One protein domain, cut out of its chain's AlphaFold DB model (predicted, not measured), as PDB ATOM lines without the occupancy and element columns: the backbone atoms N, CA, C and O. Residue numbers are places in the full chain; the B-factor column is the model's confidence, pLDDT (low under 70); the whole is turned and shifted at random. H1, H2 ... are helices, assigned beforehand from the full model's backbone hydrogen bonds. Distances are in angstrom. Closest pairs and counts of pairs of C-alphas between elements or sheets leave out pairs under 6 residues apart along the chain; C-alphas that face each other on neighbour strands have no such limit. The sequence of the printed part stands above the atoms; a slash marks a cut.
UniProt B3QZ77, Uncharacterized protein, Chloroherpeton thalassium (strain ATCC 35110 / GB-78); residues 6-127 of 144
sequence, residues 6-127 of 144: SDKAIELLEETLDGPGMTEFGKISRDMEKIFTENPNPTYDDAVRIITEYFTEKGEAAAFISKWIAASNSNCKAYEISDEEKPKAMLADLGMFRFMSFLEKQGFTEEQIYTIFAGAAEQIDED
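Overview. This is residues 6 to 127 of the 144 residues of an uncharacterized protein of Chloroherpeton thalassium (strain ATCC 35110 / GB-78) (UniProt B3QZ77). One long helix, H5, runs through the middle, with H2 antiparallel alongside it and the hairpin of H3 and H4 packed on its first half, H4 crossing it steeply. Beyond the other end of H5 the chain folds back into H6, making a V with it, and H1 packs on H6 as a pair set off from H3 and H4. The printed part has 122 residues with six named helices, H1 to H6 in chain order, and no named strand; the class is all helix. It is compact, with a radius of gyration of the C-alphas of 15.2 A, and rounded, spanning 39 by 35 by 26 A.

Arrangement. H5, residues 86 to 105, is the hub, touching four helices. H2, residues 19 to 38, touches it with residues 25 to 32 alone, at a shallow tilt of 7 degrees, opposite ways; their closest C-alphas, of Met 32 and Gly 95, are 6.3 A apart. H3, residues 44 to 57, touches residues 86 to 94 of H5 at a shallow tilt of 22 degrees, the same way, closest at the C-alphas of Tyr 44 and Pro 87, 5.0 A. H4, residues 62 to 78, touches H5 with residues 69 to 76 alone at a steep tilt of 63 degrees, closest at the C-alphas of Ser 72 and Met 90, 5.9 A. H3 and H4 form a helical hairpin, with the C-alphas of Thr 52 and Ile 65 closest at 6.3 A. H6, residues 110 to 127, and H5 only just touch, with 3 pairs of C-alphas within 8 A, the closest those of Leu 103 and Ile 113, 7.0 A. H1, residues 6 to 16, touches H6 at a steep tilt of 42 degrees, opposite ways; the C-alphas of Ser 6 and Gly 119 are closest at 3.8 A. H1 and H2 are close but not clearly touching, at 7.8 A between the C-alphas of Leu 13 and Met 22. H1 and H5 are apart, as are H2 and H6. In H1 to H6 every O i to N i+4 pair is within hydrogen-bond range.

Along the chain. H5 and H2 each run 28.4 A from first to last C-alpha; C-alpha 86 opens H5 at (400.995, 387.579, 427.688). H6 runs 26.2 A, H4 24.3 A, H3 20.1 A and H1 15.7 A. H1 begins at C-alpha 6, (391.723, 373.332, 405.808), and H6 ends at C-alpha 127, (403.558, 375.665, 406.362).

Size, cuts and confidence. The two C-alphas farthest apart are those of Ala 63 and Glu 126, 40.8 A. The printed part has no cut and no long link; H4 to H5 is a short link and the other links are tight. The mean pLDDT of the printed part is 91.3, and residues 123 to 127 are under 70.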
ATOM      1  N   SER A   6     391.393 372.103 406.523       77.25
ATOM      2  CA  SER A   6     391.723 373.332 405.808       77.25
ATOM      3  C   SER A   6     390.825 373.564 404.582       77.25
ATOM      4  O   SER A   6     390.168 374.601 404.493       77.25
ATOM      5  N   ASP A   7     390.693 372.575 403.693       83.88
ATOM      6  CA  ASP A   7     389.794 372.635 402.529       83.88
ATOM      7  C   ASP A   7     388.340 372.836 402.969       83.88
ATOM      8  O   ASP A   7     387.616 373.674 402.434       83.88
ATOM      9  N   LYS A   8     387.925 372.105 404.009       85.44
ATOM     10  CA  LYS A   8     386.572 372.205 404.561       85.44
ATOM     11  C   LYS A   8     386.296 373.586 405.170       85.44
ATOM     12  O   LYS A   8     385.172 374.076 405.089       85.44
ATOM     13  N   ALA A   9     387.295 374.215 405.789       85.38
ATOM     14  CA  ALA A   9     387.186 375.574 406.307       85.38
ATOM     15  C   ALA A   9     386.996 376.592 405.173       85.38
ATOM     16  O   ALA A   9     386.139 377.469 405.288       85.38
ATOM     17  N   ILE A  10     387.744 376.447 404.074       85.19
ATOM     18  CA  ILE A  10     387.615 377.304 402.887       85.19
ATOM     19  C   ILE A  10     386.227 377.140 402.260       85.19
ATOM     20  O   ILE A  10     385.541 378.140 402.056       85.19
ATOM     21  N   GLU A  11     385.775 375.901 402.039       89.06
ATOM     22  CA  GLU A  11     384.437 375.613 401.501       89.06
ATOM     23  C   GLU A  11     383.337 376.255 402.362       89.06
ATOM     24  O   GLU A  11     382.471 376.959 401.845       89.06
ATOM     25  N   LEU A  12     383.402 376.099 403.689       88.62
ATOM     26  CA  LEU A  12     382.425 376.697 404.608       88.62
ATOM     27  C   LEU A  12     382.384 378.228 404.524       88.62
ATOM     28  O   LEU A  12     381.302 378.820 404.605       88.62
ATOM     29  N   LEU A  13     383.547 378.870 404.387       88.88
ATOM     30  CA  LEU A  13     383.638 380.320 404.226       88.88
ATOM     31  C   LEU A  13     383.028 380.763 402.892       88.88
ATOM     32  O   LEU A  13     382.228 381.695 402.892       88.88
ATOM     33  N   GLU A  14     383.339 380.088 401.785       89.00
ATOM     34  CA  GLU A  14     382.833 380.428 400.446       89.00
ATOM     35  C   GLU A  14     381.331 380.163 400.270       89.00
ATOM     36  O   GLU A  14     380.648 380.917 399.575       89.00
ATOM     37  N   GLU A  15     380.797 379.117 400.903       89.81
ATOM     38  CA  GLU A  15     379.369 378.790 400.842       89.81
ATOM     39  C   GLU A  15     378.503 379.760 401.652       89.81
ATOM     40  O   GLU A  15     377.346 380.010 401.299       89.81
ATOM     41  N   THR A  16     379.048 380.297 402.746       89.69
ATOM     42  CA  THR A  16     378.278 381.103 403.704       89.69
ATOM     43  C   THR A  16     378.490 382.604 403.510       89.69
ATOM     44  O   THR A  16     377.554 383.383 403.694       89.69
ATOM     45  N   LEU A  17     379.703 383.037 403.152       91.06
ATOM     46  CA  LEU A  17     380.027 384.451 402.982       91.06
ATOM     47  C   LEU A  17     379.789 384.899 401.543       91.06
ATOM     48  O   LEU A  17     380.331 384.347 400.588       91.06
ATOM     49  N   ASP A  18     379.041 385.987 401.388       90.44
ATOM     50  CA  ASP A  18     378.974 386.695 400.118       90.44
ATOM     51  C   ASP A  18     380.249 387.534 399.875       90.44
ATOM     52  O   ASP A  18     381.129 387.662 400.731       90.44
ATOM     53  N   GLY A  19     380.379 388.126 398.682       89.81
ATOM     54  CA  GLY A  19     381.542 388.958 398.336       89.81
ATOM     55  C   GLY A  19     381.849 390.073 399.359       89.81
ATOM     56  O   GLY A  19     383.012 390.245 399.743       89.81
ATOM     57  N   PRO A  20     380.843 390.833 399.835       90.94
ATOM     58  CA  PRO A  20     381.002 391.764 400.953       90.94
ATOM     59  C   PRO A  20     381.478 391.107 402.258       90.94
ATOM     60  O   PRO A  20     382.391 391.638 402.895       90.94
ATOM     61  N   GLY A  21     380.917 389.957 402.635       90.38
ATOM     62  CA  GLY A  21     381.325 389.174 403.802       90.38
ATOM     63  C   GLY A  21     382.793 388.757 403.728       90.38
ATOM     64  O   GLY A  21     383.558 389.041 404.649       90.38
ATOM     65  N   MET A  22     383.229 388.202 402.595       89.38
ATOM     66  CA  MET A  22     384.637 387.853 402.361       89.38
ATOM     67  C   MET A  22     385.560 389.076 402.417       89.38
ATOM     68  O   MET A  22     386.673 389.012 402.945       89.38
ATOM     69  N   THR A  23     385.094 390.227 401.921       90.88
ATOM     70  CA  THR A  23     385.859 391.480 401.976       90.88
ATOM     71  C   THR A  23     386.086 391.945 403.416       90.88
ATOM     72  O   THR A  23     387.202 392.357 403.752       90.88
ATOM     73  N   GLU A  24     385.054 391.876 404.263       91.88
ATOM     74  CA  GLU A  24     385.137 392.257 405.677       91.88
ATOM     75  C   GLU A  24     385.962 391.248 406.485       91.88
ATOM     76  O   GLU A  24     386.811 391.663 407.272       91.88
ATOM     77  N   PHE A  25     385.810 389.945 406.224       90.69
ATOM     78  CA  PHE A  25     386.645 388.900 406.826       90.69
ATOM     79  C   PHE A  25     388.135 389.168 406.575       90.69
ATOM     80  O   PHE A  25     388.918 389.297 407.517       90.69
ATOM     81  N   GLY A  26     388.520 389.390 405.313       91.38
ATOM     82  CA  GLY A  26     389.904 389.726 404.969       91.38
ATOM     83  C   GLY A  26     390.376 391.060 405.561       91.38
ATOM     84  O   GLY A  26     391.575 391.281 405.726       91.38
ATOM     85  N   LYS A  27     389.457 391.973 405.891       93.62
ATOM     86  CA  LYS A  27     389.782 393.235 406.564       93.62
ATOM     87  C   LYS A  27     390.169 393.005 408.022       93.62
ATOM     88  O   LYS A  27     391.145 393.595 408.469       93.62
ATOM     89  N   ILE A  28     389.474 392.102 408.720       93.88
ATOM     90  CA  ILE A  28     389.837 391.689 410.082       93.88
ATOM     91  C   ILE A  28     391.247 391.088 410.087       93.88
ATOM     92  O   ILE A  28     392.062 391.511 410.905       93.88
ATOM     93  N   SER A  29     391.569 390.193 409.143       91.00
ATOM     94  CA  SER A  29     392.914 389.607 409.027       91.00
ATOM     95  C   SER A  29     393.996 390.668 408.831       91.00
ATOM     96  O   SER A  29     394.963 390.697 409.589       91.00
ATOM     97  N   ARG A  30     393.805 391.593 407.880       95.06
ATOM     98  CA  ARG A  30     394.769 392.679 407.620       95.06
ATOM     99  C   ARG A  30     394.952 393.613 408.811       95.06
ATOM    100  O   ARG A  30     396.065 394.055 409.080       95.06
ATOM    101  N   ASP A  31     393.876 393.926 409.528       95.19
ATOM    102  CA  ASP A  31     393.967 394.756 410.729       95.19
ATOM    103  C   ASP A  31     394.776 394.055 411.828       95.19
ATOM    104  O   ASP A  31     395.575 394.701 412.504       95.19
ATOM    105  N   MET A  32     394.580 392.746 412.013       95.44
ATOM    106  CA  MET A  32     395.341 391.972 412.997       95.44
ATOM    107  C   MET A  32     396.815 391.846 412.605       95.44
ATOM    108  O   MET A  32     397.685 392.079 413.440       95.44
ATOM    109  N   GLU A  33     397.105 391.562 411.335       94.25
ATOM    110  CA  GLU A  33     398.472 391.540 410.801       94.25
ATOM    111  C   GLU A  33     399.180 392.881 411.027       94.25
ATOM    112  O   GLU A  33     400.321 392.926 411.497       94.25
ATOM    113  N   LYS A  34     398.480 393.990 410.768       95.81
ATOM    114  CA  LYS A  34     398.988 395.335 411.034       95.81
ATOM    115  C   LYS A  34     399.304 395.543 412.516       95.81
ATOM    116  O   LYS A  34     400.383 396.040 412.823       95.81
ATOM    117  N   ILE A  35     398.413 395.135 413.427       95.69
ATOM    118  CA  ILE A  35     398.646 395.231 414.879       95.69
ATOM    119  C   ILE A  35     399.946 394.516 415.267       95.69
ATOM    120  O   ILE A  35     400.777 395.113 415.953       95.69
ATOM    121  N   PHE A  36     400.152 393.278 414.813       94.12
ATOM    122  CA  PHE A  36     401.363 392.516 415.137       94.12
ATOM    123  C   PHE A  36     402.621 393.066 414.454       94.12
ATOM    124  O   PHE A  36     403.692 393.070 415.059       94.12
ATOM    125  N   THR A  37     402.496 393.591 413.236       94.56
ATOM    126  CA  THR A  37     403.615 394.210 412.509       94.56
ATOM    127  C   THR A  37     404.075 395.509 413.168       94.56
ATOM    128  O   THR A  37     405.273 395.756 413.293       94.56
ATOM    129  N   GLU A  38     403.136 396.345 413.616       95.81
ATOM    130  CA  GLU A  38     403.438 397.613 414.291       95.81
ATOM    131  C   GLU A  38     403.901 397.410 415.741       95.81
ATOM    132  O   GLU A  38     404.595 398.266 416.289       95.81
ATOM    133  N   ASN A  39     403.563 396.270 416.354       94.38
ATOM    134  CA  ASN A  39     403.881 395.945 417.744       94.38
ATOM    135  C   ASN A  39     404.538 394.552 417.837       94.38
ATOM    136  O   ASN A  39     403.944 393.630 418.397       94.38
ATOM    137  N   PRO A  40     405.769 394.366 417.320       92.62
ATOM    138  CA  PRO A  40     406.407 393.046 417.260       92.62
ATOM    139  C   PRO A  40     406.754 392.474 418.642       92.62
ATOM    140  O   PRO A  40     406.833 391.258 418.810       92.62
ATOM    141  N   ASN A  41     406.946 393.342 419.642       94.69
ATOM    142  CA  ASN A  41     407.189 392.992 421.043       94.69
ATOM    143  C   ASN A  41     406.314 393.880 421.944       94.69
ATOM    144  O   ASN A  41     406.831 394.816 422.556       94.69
ATOM    145  N   PRO A  42     404.989 393.652 421.964       96.00
ATOM    146  CA  PRO A  42     404.070 394.508 422.693       96.00
ATOM    147  C   PRO A  42     404.302 394.365 424.195       96.00
ATOM    148  O   PRO A  42     404.509 393.261 424.700       96.00
ATOM    149  N   THR A  43     404.234 395.476 424.921       96.94
ATOM    150  CA  THR A  43     404.136 395.444 426.382       96.94
ATOM    151  C   THR A  43     402.689 395.201 426.812       96.94
ATOM    152  O   THR A  43     401.753 395.323 426.019       96.94
ATOM    153  N   TYR A  44     402.479 394.880 428.091       95.81
ATOM    154  CA  TYR A  44     401.127 394.761 428.641       95.81
ATOM    155  C   TYR A  44     400.305 396.044 428.434       95.81
ATOM    156  O   TYR A  44     399.140 395.975 428.048       95.81
ATOM    157  N   ASP A  45     400.929 397.209 428.622       97.19
ATOM    158  CA  ASP A  45     400.274 398.505 428.442       97.19
ATOM    159  C   ASP A  45     399.902 398.759 426.974       97.19
ATOM    160  O   ASP A  45     398.820 399.285 426.703       97.19
ATOM    161  N   ASP A  46     400.737 398.324 426.019       97.56
ATOM    162  CA  ASP A  46     400.404 398.385 424.590       97.56
ATOM    163  C   ASP A  46     399.170 397.540 424.275       97.56
ATOM    164  O   ASP A  46     398.234 398.028 423.638       97.56
ATOM    165  N   ALA A  47     399.133 396.298 424.768       97.50
ATOM    166  CA  ALA A  47     397.992 395.409 424.571       97.50
ATOM    167  C   ALA A  47     396.708 396.005 425.170       97.50
ATOM    168  O   ALA A  47     395.690 396.104 424.483       97.50
ATOM    169  N   VAL A  48     396.762 396.475 426.421       98.00
ATOM    170  CA  VAL A  48     395.635 397.133 427.103       98.00
ATOM    171  C   VAL A  48     395.136 398.343 426.321       98.00
ATOM    172  O   VAL A  48     393.922 398.495 426.151       98.00
ATOM    173  N   ARG A  49     396.045 399.190 425.832       98.31
ATOM    174  CA  ARG A  49     395.701 400.369 425.036       98.31
ATOM    175  C   ARG A  49     394.991 399.972 423.742       98.31
ATOM    176  O   ARG A  49     393.894 400.468 423.504       98.31
ATOM    177  N   ILE A  50     395.560 399.052 422.962       98.00
ATOM    178  CA  ILE A  50     394.998 398.591 421.678       98.00
ATOM    179  C   ILE A  50     393.604 397.977 421.873       98.00
ATOM    180  O   ILE A  50     392.663 398.318 421.157       98.00
ATOM    181  N   ILE A  51     393.446 397.106 422.875       98.06
ATOM    182  CA  ILE A  51     392.157 396.484 423.211       98.06
ATOM    183  C   ILE A  51     391.128 397.548 423.614       98.06
ATOM    184  O   ILE A  51     389.974 397.508 423.182       98.06
ATOM    185  N   THR A  52     391.542 398.513 424.438       98.19
ATOM    186  CA  THR A  52     390.667 399.597 424.899       98.19
ATOM    187  C   THR A  52     390.223 400.487 423.744       98.19
ATOM    188  O   THR A  52     389.033 400.785 423.646       98.19
ATOM    189  N   GLU A  53     391.146 400.891 422.868       97.75
ATOM    190  CA  GLU A  53     390.859 401.681 421.665       97.75
ATOM    191  C   GLU A  53     389.838 400.953 420.781       97.75
ATOM    192  O   GLU A  53     388.777 401.512 420.500       97.75
ATOM    193  N   TYR A  54     390.082 399.676 420.464       96.44
ATOM    194  CA  TYR A  54     389.174 398.864 419.649       96.44
ATOM    195  C   TYR A  54     387.746 398.837 420.211       96.44
ATOM    196  O   TYR A  54     386.783 399.152 419.509       96.44
ATOM    197  N   PHE A  55     387.582 398.466 421.483       97.31
ATOM    198  CA  PHE A  55     386.246 398.336 422.065       97.31
ATOM    199  C   PHE A  55     385.558 399.690 422.261       97.31
ATOM    200  O   PHE A  55     384.342 399.791 422.090       97.31
ATOM    201  N   THR A  56     386.323 400.747 422.541       97.62
ATOM    202  CA  THR A  56     385.788 402.113 422.627       97.62
ATOM    203  C   THR A  56     385.237 402.573 421.277       97.62
ATOM    204  O   THR A  56     384.133 403.112 421.223       97.62
ATOM    205  N   GLU A  57     385.943 402.308 420.174       96.19
ATOM    206  CA  GLU A  57     385.465 402.608 418.815       96.19
ATOM    207  C   GLU A  57     384.194 401.830 418.445       96.19
ATOM    208  O   GLU A  57     383.376 402.307 417.656       96.19
ATOM    209  N   LYS A  58     383.991 400.649 419.040       93.81
ATOM    210  CA  LYS A  58     382.752 399.866 418.912       93.81
ATOM    211  C   LYS A  58     381.626 400.328 419.841       93.81
ATOM    212  O   LYS A  58     380.517 399.813 419.731       93.81
ATOM    213  N   GLY A  59     381.874 401.324 420.691       96.62
ATOM    214  CA  GLY A  59     380.885 401.886 421.608       96.62
ATOM    215  C   GLY A  59     380.684 401.068 422.885       96.62
ATOM    216  O   GLY A  59     379.676 401.255 423.567       96.62
ATOM    217  N   GLU A  60     381.616 400.174 423.218       97.38
ATOM    218  CA  GLU A  60     381.530 399.377 424.439       97.38
ATOM    219  C   GLU A  60     381.792 400.211 425.696       97.38
ATOM    220  O   GLU A  60     382.587 401.154 425.720       97.38
ATOM    221  N   ALA A  61     381.138 399.833 426.794       96.88
ATOM    222  CA  ALA A  61     381.302 400.517 428.070       96.88
ATOM    223  C   ALA A  61     382.658 400.192 428.718       96.88
ATOM    224  O   ALA A  61     383.088 399.039 428.741       96.88
ATOM    225  N   ALA A  62     383.274 401.166 429.397       96.44
ATOM    226  CA  ALA A  62     384.550 400.972 430.103       96.44
ATOM    227  C   ALA A  62     384.541 399.781 431.090       96.44
ATOM    228  O   ALA A  62     385.540 399.083 431.249       96.44
ATOM    229  N   ALA A  63     383.394 399.506 431.723       96.94
ATOM    230  CA  ALA A  63     383.229 398.355 432.611       96.94
ATOM    231  C   ALA A  63     383.292 397.004 431.874       96.94
ATOM    232  O   ALA A  63     383.770 396.028 432.448       96.94
ATOM    233  N   PHE A  64     382.813 396.935 430.627       97.50
ATOM    234  CA  PHE A  64     382.964 395.752 429.778       97.50
ATOM    235  C   PHE A  64     384.433 395.566 429.390       97.50
ATOM    236  O   PHE A  64     384.986 394.497 429.625       97.50
ATOM    237  N   ILE A  65     385.083 396.630 428.910       97.94
ATOM    238  CA  ILE A  65     386.490 396.610 428.478       97.94
ATOM    239  C   ILE A  65     387.401 396.117 429.608       97.94
ATOM    240  O   ILE A  65     388.192 395.194 429.426       97.94
ATOM    241  N   SER A  66     387.236 396.675 430.811       97.69
ATOM    242  CA  SER A  66     388.008 396.264 431.988       97.69
ATOM    243  C   SER A  66     387.804 394.786 432.337       97.69
ATOM    244  O   SER A  66     388.772 394.089 432.647       97.69
ATOM    245  N   LYS A  67     386.565 394.281 432.249       97.69
ATOM    246  CA  LYS A  67     386.267 392.859 432.479       97.69
ATOM    247  C   LYS A  67     386.876 391.965 431.406       97.69
ATOM    248  O   LYS A  67     387.409 390.917 431.753       97.69
ATOM    249  N   TRP A  68     386.816 392.374 430.142       97.56
ATOM    250  CA  TRP A  68     387.390 391.626 429.028       97.56
ATOM    251  C   TRP A  68     388.908 391.487 429.188       97.56
ATOM    252  O   TRP A  68     389.433 390.378 429.163       97.56
ATOM    253  N   ILE A  69     389.606 392.592 429.480       97.38
ATOM    254  CA  ILE A  69     391.059 392.599 429.726       97.38
ATOM    255  C   ILE A  69     391.417 391.698 430.914       97.38
ATOM    256  O   ILE A  69     392.376 390.928 430.849       97.38
ATOM    257  N   ALA A  70     390.643 391.767 432.001       95.94
ATOM    258  CA  ALA A  70     390.855 390.914 433.166       95.94
ATOM    259  C   ALA A  70     390.642 389.425 432.849       95.94
ATOM    260  O   ALA A  70     391.402 388.589 433.340       95.94
ATOM    261  N   ALA A  71     389.638 389.096 432.033       95.25
ATOM    262  CA  ALA A  71     389.362 387.733 431.596       95.25
ATOM    263  C   ALA A  71     390.488 387.191 430.705       95.25
ATOM    264  O   ALA A  71     391.043 386.148 431.033       95.25
ATOM    265  N   SER A  72     390.901 387.931 429.671       94.31
ATOM    266  CA  SER A  72     392.005 387.523 428.788       94.31
ATOM    267  C   SER A  72     393.312 387.323 429.572       94.31
ATOM    268  O   SER A  72     393.927 386.262 429.506       94.31
ATOM    269  N   ASN A  73     393.670 388.249 430.470       91.50
ATOM    270  CA  ASN A  73     394.837 388.069 431.344       91.50
ATOM    271  C   ASN A  73     394.703 386.860 432.297       91.50
ATOM    272  O   ASN A  73     395.695 386.216 432.645       91.50
ATOM    273  N   SER A  74     393.485 386.543 432.749       91.12
ATOM    274  CA  SER A  74     393.235 385.356 433.578       91.12
ATOM    275  C   SER A  74     393.372 384.064 432.773       91.12
ATOM    276  O   SER A  74     393.943 383.103 433.285       91.12
ATOM    277  N   ASN A  75     392.936 384.058 431.511       89.44
ATOM    278  CA  ASN A  75     393.124 382.938 430.592       89.44
ATOM    279  C   ASN A  75     394.611 382.672 430.353       89.44
ATOM    280  O   ASN A  75     395.050 381.536 430.504       89.44
ATOM    281  N   CYS A  76     395.417 383.709 430.108       88.31
ATOM    282  CA  CYS A  76     396.862 383.531 429.956       88.31
ATOM    283  C   CYS A  76     397.503 382.865 431.181       88.31
ATOM    284  O   CYS A  76     398.395 382.036 431.039       88.31
ATOM    285  N   LYS A  77     397.038 383.192 432.396       83.94
ATOM    286  CA  LYS A  77     397.501 382.519 433.623       83.94
ATOM    287  C   LYS A  77     397.044 381.065 433.696       83.94
ATOM    288  O   LYS A  77     397.811 380.230 434.155       83.94
ATOM    289  N   ALA A  78     395.812 380.773 433.279       88.56
ATOM    290  CA  ALA A  78     395.270 379.416 433.271       88.56
ATOM    291  C   ALA A  78     396.009 378.498 432.283       88.56
ATOM    292  O   ALA A  78     396.166 377.316 432.564       88.56
ATOM    293  N   TYR A  79     396.495 379.055 431.171       89.00
ATOM    294  CA  TYR A  79     397.301 378.354 430.167       89.00
ATOM    295  C   TYR A  79     398.814 378.427 430.421       89.00
ATOM    296  O   TYR A  79     399.591 378.074 429.543       89.00
ATOM    297  N   GLU A  80     399.233 378.900 431.599       92.94
ATOM    298  CA  GLU A  80     400.647 378.997 431.997       92.94
ATOM    299  C   GLU A  80     401.524 379.808 431.020       92.94
ATOM    300  O   GLU A  80     402.738 379.623 430.954       92.94
ATOM    301  N   ILE A  81     400.922 380.761 430.298       91.25
ATOM    302  CA  ILE A  81     401.633 381.654 429.379       91.25
ATOM    303  C   ILE A  81     402.561 382.567 430.186       91.25
ATOM    304  O   ILE A  81     402.153 383.174 431.189       91.25
ATOM    305  N   SER A  82     403.806 382.684 429.727       91.19
ATOM    306  CA  SER A  82     404.825 383.516 430.367       91.19
ATOM    307  C   SER A  82     404.434 384.998 430.375       91.19
ATOM    308  O   SER A  82     403.702 385.473 429.507       91.19
ATOM    309  N   ASP A  83     404.925 385.768 431.354       88.50
ATOM    310  CA  ASP A  83     404.637 387.212 431.429       88.50
ATOM    311  C   ASP A  83     405.095 387.981 430.176       88.50
ATOM    312  O   ASP A  83     404.475 388.980 429.813       88.50
ATOM    313  N   GLU A  84     406.139 387.496 429.499       91.38
ATOM    314  CA  GLU A  84     406.680 388.081 428.267       91.38
ATOM    315  C   GLU A  84     405.770 387.832 427.052       91.38
ATOM    316  O   GLU A  84     405.663 388.683 426.170       91.38
ATOM    317  N   GLU A  85     405.068 386.698 427.013       93.81
ATOM    318  CA  GLU A  85     404.185 386.318 425.902       93.81
ATOM    319  C   GLU A  85     402.740 386.788 426.098       93.81
ATOM    320  O   GLU A  85     401.996 386.930 425.122       93.81
ATOM    321  N   LYS A  86     402.342 387.096 427.340       94.44
ATOM    322  CA  LYS A  86     400.995 387.579 427.688       94.44
ATOM    323  C   LYS A  86     400.475 388.693 426.783       94.44
ATOM    324  O   LYS A  86     399.347 388.562 426.315       94.44
ATOM    325  N   PRO A  87     401.234 389.764 426.488       96.56
ATOM    326  CA  PRO A  87     400.724 390.834 425.639       96.56
ATOM    327  C   PRO A  87     400.366 390.354 424.228       96.56
ATOM    328  O   PRO A  87     399.332 390.745 423.690       96.56
ATOM    329  N   LYS A  88     401.178 389.461 423.644       95.94
ATOM    330  CA  LYS A  88     400.891 388.858 422.334       95.94
ATOM    331  C   LYS A  88     399.666 387.953 422.401       95.94
ATOM    332  O   LYS A  88     398.795 388.063 421.544       95.94
ATOM    333  N   ALA A  89     399.565 387.125 423.441       95.25
ATOM    334  CA  ALA A  89     398.415 386.248 423.658       95.25
ATOM    335  C   ALA A  89     397.105 387.041 423.821       95.25
ATOM    336  O   ALA A  89     396.100 386.701 423.208       95.25
ATOM    337  N   MET A  90     397.121 388.157 424.554       96.81
ATOM    338  CA  MET A  90     395.952 389.034 424.701       96.81
ATOM    339  C   MET A  90     395.517 389.679 423.372       96.81
ATOM    340  O   MET A  90     394.324 389.840 423.113       96.81
ATOM    341  N   LEU A  91     396.469 390.058 422.513       96.75
ATOM    342  CA  LEU A  91     396.159 390.565 421.172       96.75
ATOM    343  C   LEU A  91     395.651 389.452 420.240       96.75
ATOM    344  O   LEU A  91     394.781 389.710 419.408       96.75
ATOM    345  N   ALA A  92     396.129 388.217 420.403       93.62
ATOM    346  CA  ALA A  92     395.593 387.054 419.696       93.62
ATOM    347  C   ALA A  92     394.150 386.740 420.136       93.62
ATOM    348  O   ALA A  92     393.286 386.570 419.276       93.62
ATOM    349  N   ASP A  93     393.856 386.789 421.442       94.62
ATOM    350  CA  ASP A  93     392.493 386.682 421.991       94.62
ATOM    351  C   ASP A  93     391.558 387.736 421.380       94.62
ATOM    352  O   ASP A  93     390.413 387.438 421.031       94.62
ATOM    353  N   LEU A  94     392.043 388.973 421.206       96.19
ATOM    354  CA  LEU A  94     391.285 390.031 420.535       96.19
ATOM    355  C   LEU A  94     390.992 389.660 419.075       96.19
ATOM    356  O   LEU A  94     389.862 389.829 418.618       96.19
ATOM    357  N   GLY A  95     391.985 389.150 418.344       94.69
ATOM    358  CA  GLY A  95     391.811 388.665 416.974       94.69
ATOM    359  C   GLY A  95     390.755 387.565 416.881       94.69
ATOM    360  O   GLY A  95     389.795 387.698 416.122       94.69
ATOM    361  N   MET A  96     390.875 386.532 417.717       92.31
ATOM    362  CA  MET A  96     389.915 385.427 417.809       92.31
ATOM    363  C   MET A  96     388.502 385.929 418.097       92.31
ATOM    364  O   MET A  96     387.564 385.589 417.376       92.31
ATOM    365  N   PHE A  97     388.350 386.817 419.083       94.38
ATOM    366  CA  PHE A  97     387.065 387.433 419.409       94.38
ATOM    367  C   PHE A  97     386.452 388.167 418.208       94.38
ATOM    368  O   PHE A  97     385.252 388.039 417.949       94.38
ATOM    369  N   ARG A  98     387.263 388.924 417.454       94.81
ATOM    370  CA  ARG A  98     386.815 389.652 416.257       94.81
ATOM    371  C   ARG A  98     386.325 388.700 415.168       94.81
ATOM    372  O   ARG A  98     385.270 388.962 414.592       94.81
ATOM    373  N   PHE A  99     387.060 387.620 414.907       93.69
ATOM    374  CA  PHE A  99     386.676 386.613 413.918       93.69
ATOM    375  C   PHE A  99     385.415 385.858 414.336       93.69
ATOM    376  O   PHE A  99     384.471 385.799 413.552       93.69
ATOM    377  N   MET A 100     385.347 385.369 415.576       93.44
ATOM    378  CA  MET A 100     384.159 384.688 416.105       93.44
ATOM    379  C   MET A 100     382.924 385.581 416.015       93.44
ATOM    380  O   MET A 100     381.931 385.204 415.400       93.44
ATOM    381  N   SER A 101     383.023 386.815 416.518       92.69
ATOM    382  CA  SER A 101     381.918 387.779 416.477       92.69
ATOM    383  C   SER A 101     381.467 388.104 415.052       92.69
ATOM    384  O   SER A 101     380.306 388.445 414.832       92.69
ATOM    385  N   PHE A 102     382.386 388.083 414.081       94.69
ATOM    386  CA  PHE A 102     382.050 388.266 412.676       94.69
ATOM    387  C   PHE A 102     381.305 387.047 412.128       94.69
ATOM    388  O   PHE A 102     380.208 387.216 411.603       94.69
ATOM    389  N   LEU A 103     381.849 385.840 412.295       94.31
ATOM    390  CA  LEU A 103     381.248 384.605 411.789       94.31
ATOM    391  C   LEU A 103     379.863 384.358 412.406       94.31
ATOM    392  O   LEU A 103     378.908 384.080 411.686       94.31
ATOM    393  N   GLU A 104     379.696 384.583 413.709       93.25
ATOM    394  CA  GLU A 104     378.388 384.495 414.372       93.25
ATOM    395  C   GLU A 104     377.356 385.444 413.742       93.25
ATOM    396  O   GLU A 104     376.210 385.061 413.505       93.25
ATOM    397  N   LYS A 105     377.756 386.676 413.397       92.94
ATOM    398  CA  LYS A 105     376.872 387.650 412.726       92.94
ATOM    399  C   LYS A 105     376.504 387.248 411.303       92.94
ATOM    400  O   LYS A 105     375.447 387.660 410.830       92.94
ATOM    401  N   GLN A 106     377.356 386.476 410.635       92.19
ATOM    402  CA  GLN A 106     377.076 385.914 409.312       92.19
ATOM    403  C   GLN A 106     376.241 384.624 409.390       92.19
ATOM    404  O   GLN A 106     375.835 384.097 408.360       92.19
ATOM    405  N   GLY A 107     375.923 384.146 410.599       91.31
ATOM    406  CA  GLY A 107     375.042 383.002 410.819       91.31
ATOM    407  C   GLY A 107     375.754 381.654 410.922       91.31
ATOM    408  O   GLY A 107     375.079 380.626 410.866       91.31
ATOM    409  N   PHE A 108     377.079 381.639 411.095       93.69
ATOM    410  CA  PHE A 108     377.807 380.397 411.347       93.69
ATOM    411  C   PHE A 108     377.429 379.807 412.709       93.69
ATOM    412  O   PHE A 108     377.283 380.524 413.702       93.69
ATOM    413  N   THR A 109     377.305 378.482 412.765       93.50
ATOM    414  CA  THR A 109     377.136 377.750 414.022       93.50
ATOM    415  C   THR A 109     378.470 377.582 414.743       93.50
ATOM    416  O   THR A 109     379.536 377.617 414.129       93.50
ATOM    417  N   GLU A 110     378.421 377.325 416.050       90.31
ATOM    418  CA  GLU A 110     379.614 377.060 416.864       90.31
ATOM    419  C   GLU A 110     380.473 375.913 416.296       90.31
ATOM    420  O   GLU A 110     381.695 376.017 416.245       90.31
ATOM    421  N   GLU A 111     379.843 374.852 415.777       90.62
ATOM    422  CA  GLU A 111     380.540 373.723 415.143       90.62
ATOM    423  C   GLU A 111     381.267 374.132 413.849       90.62
ATOM    424  O   GLU A 111     382.401 373.707 413.597       90.62
ATOM    425  N   GLN A 112     380.641 374.979 413.026       90.62
ATOM    426  CA  GLN A 112     381.263 375.489 411.802       90.62
ATOM    427  C   GLN A 112     382.424 376.428 412.129       90.62
ATOM    428  O   GLN A 112     383.484 376.321 411.519       90.62
ATOM    429  N   ILE A 113     382.255 377.297 413.128       91.38
ATOM    430  CA  ILE A 113     383.312 378.188 413.618       91.38
ATOM    431  C   ILE A 113     384.500 377.370 414.132       91.38
ATOM    432  O   ILE A 113     385.638 377.644 413.755       91.38
ATOM    433  N   TYR A 114     384.251 376.325 414.926       89.00
ATOM    434  CA  TYR A 114     385.301 375.411 415.380       89.00
ATOM    435  C   TYR A 114     386.033 374.748 414.207       89.00
ATOM    436  O   TYR A 114     387.259 374.693 414.202       89.00
ATOM    437  N   THR A 115     385.295 374.293 413.189       88.00
ATOM    438  CA  THR A 115     385.886 373.700 411.977       88.00
ATOM    439  C   THR A 115     386.793 374.694 411.250       88.00
ATOM    440  O   THR A 115     387.887 374.319 410.840       88.00
ATOM    441  N   ILE A 116     386.376 375.960 411.134       88.06
ATOM    442  CA  ILE A 116     387.175 377.016 410.498       88.06
ATOM    443  C   ILE A 116     388.491 377.239 411.248       88.06
ATOM    444  O   ILE A 116     389.550 377.286 410.626       88.06
ATOM    445  N   PHE A 117     388.449 377.334 412.579       87.06
ATOM    446  CA  PHE A 117     389.667 377.525 413.371       87.06
ATOM    447  C   PHE A 117     390.580 376.298 413.376       87.06
ATOM    448  O   PHE A 117     391.795 376.456 413.304       87.06
ATOM    449  N   ALA A 118     390.017 375.091 413.423       84.50
ATOM    450  CA  ALA A 118     390.798 373.861 413.337       84.50
ATOM    451  C   ALA A 118     391.515 373.745 411.982       84.50
ATOM    452  O   ALA A 118     392.700 373.430 411.949       84.50
ATOM    453  N   GLY A 119     390.828 374.070 410.879       82.56
ATOM    454  CA  GLY A 119     391.440 374.092 409.550       82.56
ATOM    455  C   GLY A 119     392.534 375.153 409.404       82.56
ATOM    456  O   GLY A 119     393.545 374.896 408.762       82.56
ATOM    457  N   ALA A 120     392.375 376.321 410.034       80.62
ATOM    458  CA  ALA A 120     393.415 377.350 410.050       80.62
ATOM    459  C   ALA A 120     394.661 376.921 410.847       80.62
ATOM    460  O   ALA A 120     395.772 377.260 410.457       80.62
ATOM    461  N   ALA A 121     394.488 376.175 411.942       79.31
ATOM    462  CA  ALA A 121     395.610 375.628 412.707       79.31
ATOM    463  C   ALA A 121     396.380 374.556 411.915       79.31
ATOM    464  O   ALA A 121     397.604 374.574 411.920       79.31
ATOM    465  N   GLU A 122     395.675 373.685 411.183       76.19
ATOM    466  CA  GLU A 122     396.298 372.656 410.334       76.19
ATOM    467  C   GLU A 122     397.154 373.268 409.213       76.19
ATOM    468  O   GLU A 122     398.247 372.779 408.953       76.19
ATOM    469  N   GLN A 123     396.725 374.386 408.611       63.44
ATOM    470  CA  GLN A 123     397.541 375.097 407.613       63.44
ATOM    471  C   GLN A 123     398.849 375.657 408.189       63.44
ATOM    472  O   GLN A 123     399.866 375.637 407.508       63.44
ATOM    473  N   ILE A 124     398.836 376.147 409.434       62.69
ATOM    474  CA  ILE A 124     400.044 376.690 410.077       62.69
ATOM    475  C   ILE A 124     401.071 375.577 410.306       62.69
ATOM    476  O   ILE A 124     402.255 375.783 410.053       62.69
ATOM    477  N   ASP A 125     400.613 374.405 410.753       60.41
ATOM    478  CA  ASP A 125     401.489 373.253 410.979       60.41
ATOM    479  C   ASP A 125     402.070 372.714 409.653       60.41
ATOM    480  O   ASP A 125     403.236 372.325 409.613       60.41
ATOM    481  N   GLU A 126     401.297 372.729 408.558       60.09
ATOM    482  CA  GLU A 126     401.773 372.331 407.220       60.09
ATOM    483  C   GLU A 126     402.798 373.320 406.628       60.09
ATOM    484  O   GLU A 126     403.767 372.888 406.000       60.09
ATOM    485  N   ASP A 127     402.632 374.630 406.851       56.31
ATOM    486  CA  ASP A 127     403.558 375.665 406.362       56.31
ATOM    487  C   ASP A 127     404.917 375.661 407.109       56.31
ATOM    488  O   ASP A 127     405.932 376.098 406.554       56.31
TER     489      ASP A 127